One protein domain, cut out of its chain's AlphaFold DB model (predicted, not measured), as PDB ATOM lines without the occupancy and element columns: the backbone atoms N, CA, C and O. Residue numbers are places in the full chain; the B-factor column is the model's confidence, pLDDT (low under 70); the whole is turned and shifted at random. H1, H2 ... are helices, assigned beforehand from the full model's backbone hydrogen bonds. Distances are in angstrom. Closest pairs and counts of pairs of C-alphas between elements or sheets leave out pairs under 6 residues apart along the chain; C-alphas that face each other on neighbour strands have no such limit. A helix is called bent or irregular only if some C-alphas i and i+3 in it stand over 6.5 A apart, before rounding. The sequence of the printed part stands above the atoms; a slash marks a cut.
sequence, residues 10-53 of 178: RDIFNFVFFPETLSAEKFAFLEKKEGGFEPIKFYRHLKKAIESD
ATOM      1  N   ARG A  10     195.466  76.720 158.107       87.75
ATOM      2  CA  ARG A  10     195.702  76.835 159.549       87.75
ATOM      3  C   ARG A  10     195.385  78.229 160.088       87.75
ATOM      4  O   ARG A  10     194.841  78.332 161.182       87.75
ATOM      5  N   ASP A  11     195.693  79.289 159.343       88.56
ATOM      6  CA  ASP A  11     195.348  80.658 159.743       88.56
ATOM      7  C   ASP A  11     193.826  80.867 159.740       88.56
ATOM      8  O   ASP A  11     193.292  81.526 160.626       88.56
ATOM      9  N   ILE A  12     193.112  80.265 158.785       88.75
ATOM     10  CA  ILE A  12     191.642  80.311 158.707       88.75
ATOM     11  C   ILE A  12     191.019  79.528 159.868       88.75
ATOM     12  O   ILE A  12     190.090  80.013 160.515       88.75
ATOM     13  N   PHE A  13     191.542  78.335 160.150       90.19
ATOM     14  CA  PHE A  13     191.121  77.524 161.288       90.19
ATOM     15  C   PHE A  13     191.334  78.287 162.598       90.19
ATOM     16  O   PHE A  13     190.391  78.482 163.365       90.19
ATOM     17  N   ASN A  14     192.543  78.800 162.823       90.81
ATOM     18  CA  ASN A  14     192.852  79.573 164.016       90.81
ATOM     19  C   ASN A  14     191.998  80.847 164.096       90.81
ATOM     20  O   ASN A  14     191.519  81.168 165.168       90.81
ATOM     21  N   PHE A  15     191.694  81.530 162.990       90.75
ATOM     22  CA  PHE A  15     190.805  82.697 163.010       90.75
ATOM     23  C   PHE A  15     189.404  82.375 163.561       90.75
ATOM     24  O   PHE A  15     188.782  83.216 164.204       90.75
ATOM     25  N   VAL A  16     188.903  81.155 163.340       88.19
ATOM     26  CA  VAL A  16     187.578  80.731 163.817       88.19
ATOM     27  C   VAL A  16     187.620  80.113 165.220       88.19
ATOM     28  O   VAL A  16     186.719  80.358 166.032       88.19
ATOM     29  N   PHE A  17     188.636  79.303 165.513       86.75
ATOM     30  CA  PHE A  17     188.721  78.525 166.753       86.75
ATOM     31  C   PHE A  17     189.581  79.185 167.836       86.75
ATOM     32  O   PHE A  17     189.215  79.101 169.003       86.75
ATOM     33  N   PHE A  18     190.664  79.865 167.451       90.06
ATOM     34  CA  PHE A  18     191.706  80.410 168.334       90.06
ATOM     35  C   PHE A  18     192.236  81.770 167.828       90.06
ATOM     36  O   PHE A  18     193.423  81.883 167.481       90.06
ATOM     37  N   PRO A  19     191.373  82.793 167.675       87.00
ATOM     38  CA  PRO A  19     191.735  84.057 167.027       87.00
ATOM     39  C   PRO A  19     192.918  84.772 167.698       87.00
ATOM     40  O   PRO A  19     193.677  85.463 167.025       87.00
ATOM     41  N   GLU A  20     193.123  84.556 168.995       87.06
ATOM     42  CA  GLU A  20     194.241  85.064 169.791       87.06
ATOM     43  C   GLU A  20     195.619  84.558 169.340       87.06
ATOM     44  O   GLU A  20     196.638  85.169 169.657       87.06
ATOM     45  N   THR A  21     195.667  83.454 168.591       87.38
ATOM     46  CA  THR A  21     196.919  82.877 168.079       87.38
ATOM     47  C   THR A  21     197.353  83.472 166.736       87.38
ATOM     48  O   THR A  21     198.455  83.178 166.265       87.38
ATOM     49  N   LEU A  22     196.512  84.300 166.102       88.19
ATOM     50  CA  LEU A  22     196.859  84.987 164.860       88.19
ATOM     51  C   LEU A  22     197.690  86.241 165.120       88.19
ATOM     52  O   LEU A  22     197.476  86.982 166.076       88.19
ATOM     53  N   SER A  23     198.586  86.547 164.182       88.88
ATOM     54  CA  SER A  23     199.194  87.872 164.129       88.88
ATOM     55  C   SER A  23     198.139  88.936 163.800       88.88
ATOM     56  O   SER A  23     197.227  88.705 162.999       88.88
ATOM     57  N   ALA A  24     198.299  90.132 164.377       86.00
ATOM     58  CA  ALA A  24     197.363  91.248 164.204       86.00
ATOM     59  C   ALA A  24     197.105  91.594 162.723       86.00
ATOM     60  O   ALA A  24     195.988  91.935 162.339       86.00
ATOM     61  N   GLU A  25     198.123  91.448 161.871       85.56
ATOM     62  CA  GLU A  25     198.012  91.703 160.433       85.56
ATOM     63  C   GLU A  25     197.124  90.674 159.713       85.56
ATOM     64  O   GLU A  25     196.290  91.053 158.887       85.56
ATOM     65  N   LYS A  26     197.267  89.378 160.031       85.88
ATOM     66  CA  LYS A  26     196.456  88.305 159.431       85.88
ATOM     67  C   LYS A  26     195.013  88.368 159.911       85.88
ATOM     68  O   LYS A  26     194.098  88.164 159.117       85.88
ATOM     69  N   PHE A  27     194.813  88.698 161.185       87.56
ATOM     70  CA  PHE A  27     193.485  88.890 161.752       87.56
ATOM     71  C   PHE A  27     192.729  90.010 161.025       87.56
ATOM     72  O   PHE A  27     191.658  89.769 160.474       87.56
ATOM     73  N   ALA A  28     193.334  91.199 160.914       86.81
ATOM     74  CA  ALA A  28     192.726  92.342 160.231       86.81
ATOM     75  C   ALA A  28     192.456  92.079 158.736       86.81
ATOM     76  O   ALA A  28     191.533  92.648 158.147       86.81
ATOM     77  N   PHE A  29     193.261  91.224 158.097       87.44
ATOM     78  CA  PHE A  29     193.024  90.791 156.720       87.44
ATOM     79  C   PHE A  29     191.803  89.865 156.605       87.44
ATOM     80  O   PHE A  29     190.954  90.080 155.735       87.44
ATOM     81  N   LEU A  30     191.697  88.858 157.477       85.94
ATOM     82  CA  LEU A  30     190.598  87.887 157.472       85.94
ATOM     83  C   LEU A  30     189.267  88.510 157.908       85.94
ATOM     84  O   LEU A  30     188.248  88.231 157.282       85.94
ATOM     85  N   GLU A  31     189.287  89.424 158.876       85.81
ATOM     86  CA  GLU A  31     188.122  90.198 159.327       85.81
ATOM     87  C   GLU A  31     187.504  91.011 158.175       85.81
ATOM     88  O   GLU A  31     186.298  90.982 157.938       85.81
ATOM     89  N   LYS A  32     188.336  91.651 157.341       85.31
ATOM     90  CA  LYS A  32     187.868  92.389 156.151       85.31
ATOM     91  C   LYS A  32     187.284  91.494 155.054       85.31
ATOM     92  O   LYS A  32     186.539  91.976 154.202       85.31
ATOM     93  N   LYS A  33     187.652  90.210 155.021       79.69
ATOM     94  CA  LYS A  33     187.211  89.226 154.010       79.69
ATOM     95  C   LYS A  33     186.087  88.313 154.504       79.69
ATOM     96  O   LYS A  33     185.499  87.583 153.705       79.69
ATOM     97  N   GLU A  34     185.760  88.392 155.787       68.25
ATOM     98  CA  GLU A  34     184.880  87.489 156.524       68.25
ATOM     99  C   GLU A  34     183.516  87.246 155.853       68.25
ATOM    100  O   GLU A  34     183.055  86.107 155.775       68.25
ATOM    101  N   GLY A  35     182.880  88.288 155.304       67.44
ATOM    102  CA  GLY A  35     181.541  88.182 154.701       67.44
ATOM    103  C   GLY A  35     181.469  87.331 153.421       67.44
ATOM    104  O   GLY A  35     180.411  86.779 153.093       67.44
ATOM    105  N   GLY A  36     182.589  87.183 152.705       70.38
ATOM    106  CA  GLY A  36     182.651  86.537 151.388       70.38
ATOM    107  C   GLY A  36     183.532  85.291 151.314       70.38
ATOM    108  O   GLY A  36     183.509  84.608 150.297       70.38
ATOM    109  N   PHE A  37     184.303  84.982 152.359       83.50
ATOM    110  CA  PHE A  37     185.289  83.909 152.297       83.50
ATOM    111  C   PHE A  37     184.694  82.570 152.751       83.50
ATOM    112  O   PHE A  37     184.445  82.327 153.932       83.50
ATOM    113  N   GLU A  38     184.438  81.700 151.780       85.12
ATOM    114  CA  GLU A  38     183.772  80.406 151.955       85.12
ATOM    115  C   GLU A  38     184.444  79.469 152.980       85.12
ATOM    116  O   GLU A  38     183.722  78.906 153.809       85.12
ATOM    117  N   PRO A  39     185.788  79.382 153.064       86.50
ATOM    118  CA  PRO A  39     186.449  78.592 154.104       86.50
ATOM    119  C   PRO A  39     186.116  79.045 155.535       86.50
ATOM    120  O   PRO A  39     185.880  78.215 156.409       86.50
ATOM    121  N   ILE A  40     186.018  80.359 155.788       87.56
ATOM    122  CA  ILE A  40     185.634  80.884 157.112       87.56
ATOM    123  C   ILE A  40     184.200  80.466 157.451       87.56
ATOM    124  O   ILE A  40     183.918  80.070 158.584       87.56
ATOM    125  N   LYS A  41     183.285  80.524 156.472       87.38
ATOM    126  CA  LYS A  41     181.892  80.089 156.660       87.38
ATOM    127  C   LYS A  41     181.819  78.607 157.022       87.38
ATOM    128  O   LYS A  41     181.099  78.259 157.955       87.38
ATOM    129  N   PHE A  42     182.592  77.765 156.338       90.38
ATOM    130  CA  PHE A  42     182.682  76.339 156.641       90.38
ATOM    131  C   PHE A  42     183.112  76.090 158.091       90.38
ATOM    132  O   PHE A  42     182.375  75.457 158.847       90.38
ATOM    133  N   TYR A  43     184.251  76.644 158.519       87.50
ATOM    134  CA  TYR A  43     184.744  76.418 159.879       87.50
ATOM    135  C   TYR A  43     183.820  76.995 160.951       87.50
ATOM    136  O   TYR A  43     183.721  76.427 162.033       87.50
ATOM    137  N   ARG A  44     183.092  78.084 160.672       87.69
ATOM    138  CA  ARG A  44     182.076  78.607 161.600       87.69
ATOM    139  C   ARG A  44     180.878  77.684 161.735       87.69
ATOM    140  O   ARG A  44     180.376  77.518 162.842       87.69
ATOM    141  N   HIS A  45     180.412  77.092 160.638       87.69
ATOM    142  CA  HIS A  45     179.370  76.070 160.712       87.69
ATOM    143  C   HIS A  45     179.860  74.841 161.472       87.69
ATOM    144  O   HIS A  45     179.126  74.334 162.312       87.69
ATOM    145  N   LEU A  46     181.107  74.421 161.249       86.69
ATOM    146  CA  LEU A  46     181.717  73.330 161.999       86.69
ATOM    147  C   LEU A  46     181.801  73.652 163.497       86.69
ATOM    148  O   LEU A  46     181.360  72.850 164.309       86.69
ATOM    149  N   LYS A  47     182.294  74.839 163.868       83.88
ATOM    150  CA  LYS A  47     182.358  75.295 165.264       83.88
ATOM    151  C   LYS A  47     180.977  75.288 165.917       83.88
ATOM    152  O   LYS A  47     180.815  74.700 166.977       83.88
ATOM    153  N   LYS A  48     179.968  75.840 165.237       83.62
ATOM    154  CA  LYS A  48     178.574  75.808 165.705       83.62
ATOM    155  C   LYS A  48     178.035  74.389 165.862       83.62
ATOM    156  O   LYS A  48     177.313  74.140 166.812       83.62
ATOM    157  N   ALA A  49     178.365  73.482 164.946       79.50
ATOM    158  CA  ALA A  49     177.931  72.090 165.010       79.50
ATOM    159  C   ALA A  49     178.613  71.311 166.149       79.50
ATOM    160  O   ALA A  49     178.005  70.416 166.723       79.50
ATOM    161  N   ILE A  50     179.862  71.656 166.475       77.88
ATOM    162  CA  ILE A  50     180.597  71.092 167.616       77.88
ATOM    163  C   ILE A  50     180.043  71.635 168.940       77.88
ATOM    164  O   ILE A  50     179.926  70.887 169.902       77.88
ATOM    165  N   GLU A  51     179.708  72.926 168.993       75.12
ATOM    166  CA  GLU A  51     179.129  73.579 170.176       75.12
ATOM    167  C   GLU A  51     177.650  73.224 170.384       75.12
ATOM    168  O   GLU A  51     177.146  73.306 171.503       75.12
ATOM    169  N   SER A  52     176.934  72.841 169.324       67.88
ATOM    170  CA  SER A  52     175.555  72.387 169.441       67.88
ATOM    171  C   SER A  52     175.513  70.977 170.010       67.88
ATOM    172  O   SER A  52     176.020  70.036 169.396       67.88
ATOM    173  N   ASP A  53     174.841  70.823 171.147       60.06
ATOM    174  CA  ASP A  53     174.494  69.510 171.670       60.06
ATOM    175  C   ASP A  53     173.760  68.689 170.605       60.06
ATOM    176  O   ASP A  53     172.792  69.142 169.986       60.06
TER     177      ASP A  53
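AT A GLANCE: This is residues 10 to 53 of the 178 residues of an uncharacterized protein of bacterium BMS3Abin03 (UniProt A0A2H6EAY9). The longest helix, H3, and the helix H2 make the two arms of a wide open V, joined through residues 34 to 37, and the short helix H1 sits in the opening of the V, packed on both arms. The last part of H3, residues 48 to 51, sticks out past this small body together with residues 52 and 53. The printed part has 44 residues with three named helices, in the order H1, H2, H3 along the chain, and no named strand; the class is all helix, with 32 of the 44 printed residues in the helices. The whole is compact, with a radius of gyration of the C-alphas of 10.5 A, yet elongated in outline, with spans of 34 by 22 by 13 A.

IN THESE COORDINATES: H3 holds residues 38 to 51, 14 residues, and measures 20.0 A from first to last C-alpha, from C-alpha 38 at (183.772, 80.406, 151.955) to C-alpha 51 at (179.129, 73.579, 170.176). H1 holds residues 10 to 17, 10.2 A from first to last C-alpha, and begins with C-alpha 10 at (195.702, 76.835, 159.549). H2 holds residues 24 to 33, 14.5 A from first to last C-alpha, with C-alpha 24 at (197.363, 91.248, 164.204). None of the three helices is bent or irregular.

HOW THE PARTS SIT: H3 and H1 touch, with 9 pairs of C-alphas within 8 A. Their closest C-alphas are those of Ile 12 and Ile 40, 6.2 A apart. The two helices run the same way at a steep tilt of 42 degrees, and their centres are 10.4 A apart. H1 and H2 touch too, with 4 pairs of C-alphas within 8 A; the closest are those of Phe 15 and Phe 27, 6.9 A apart. The lines of H1 and H2 are about perpendicular, at 77 degrees, and their centres are 11.2 A apart. H2 and H3 are apart, though they follow each other in the chain. In H1, H2 and H3 every pair of O i and N i+4 is within hydrogen-bond range.

THE WHOLE: The two C-alphas farthest apart are those of Glu 25 and Asp 53, at 34.2 A, while the first and last printed C-alphas, Arg 10 and Asp 53, are 25.5 A apart. The link from H2 to H3, four residues, is tight; the link from H1 to H2, six residues, is short; no link is long. Residues 48 to 53, of which 48 to 51 belong to H3, stand free. The printed part is one domain and has no cut; it begins at residue 10 and ends at residue 53 of a full chain of 178 residues. The mean pLDDT of the printed part is 84.1, and four residues are under 70, namely 34 to 35 and 52 to 53.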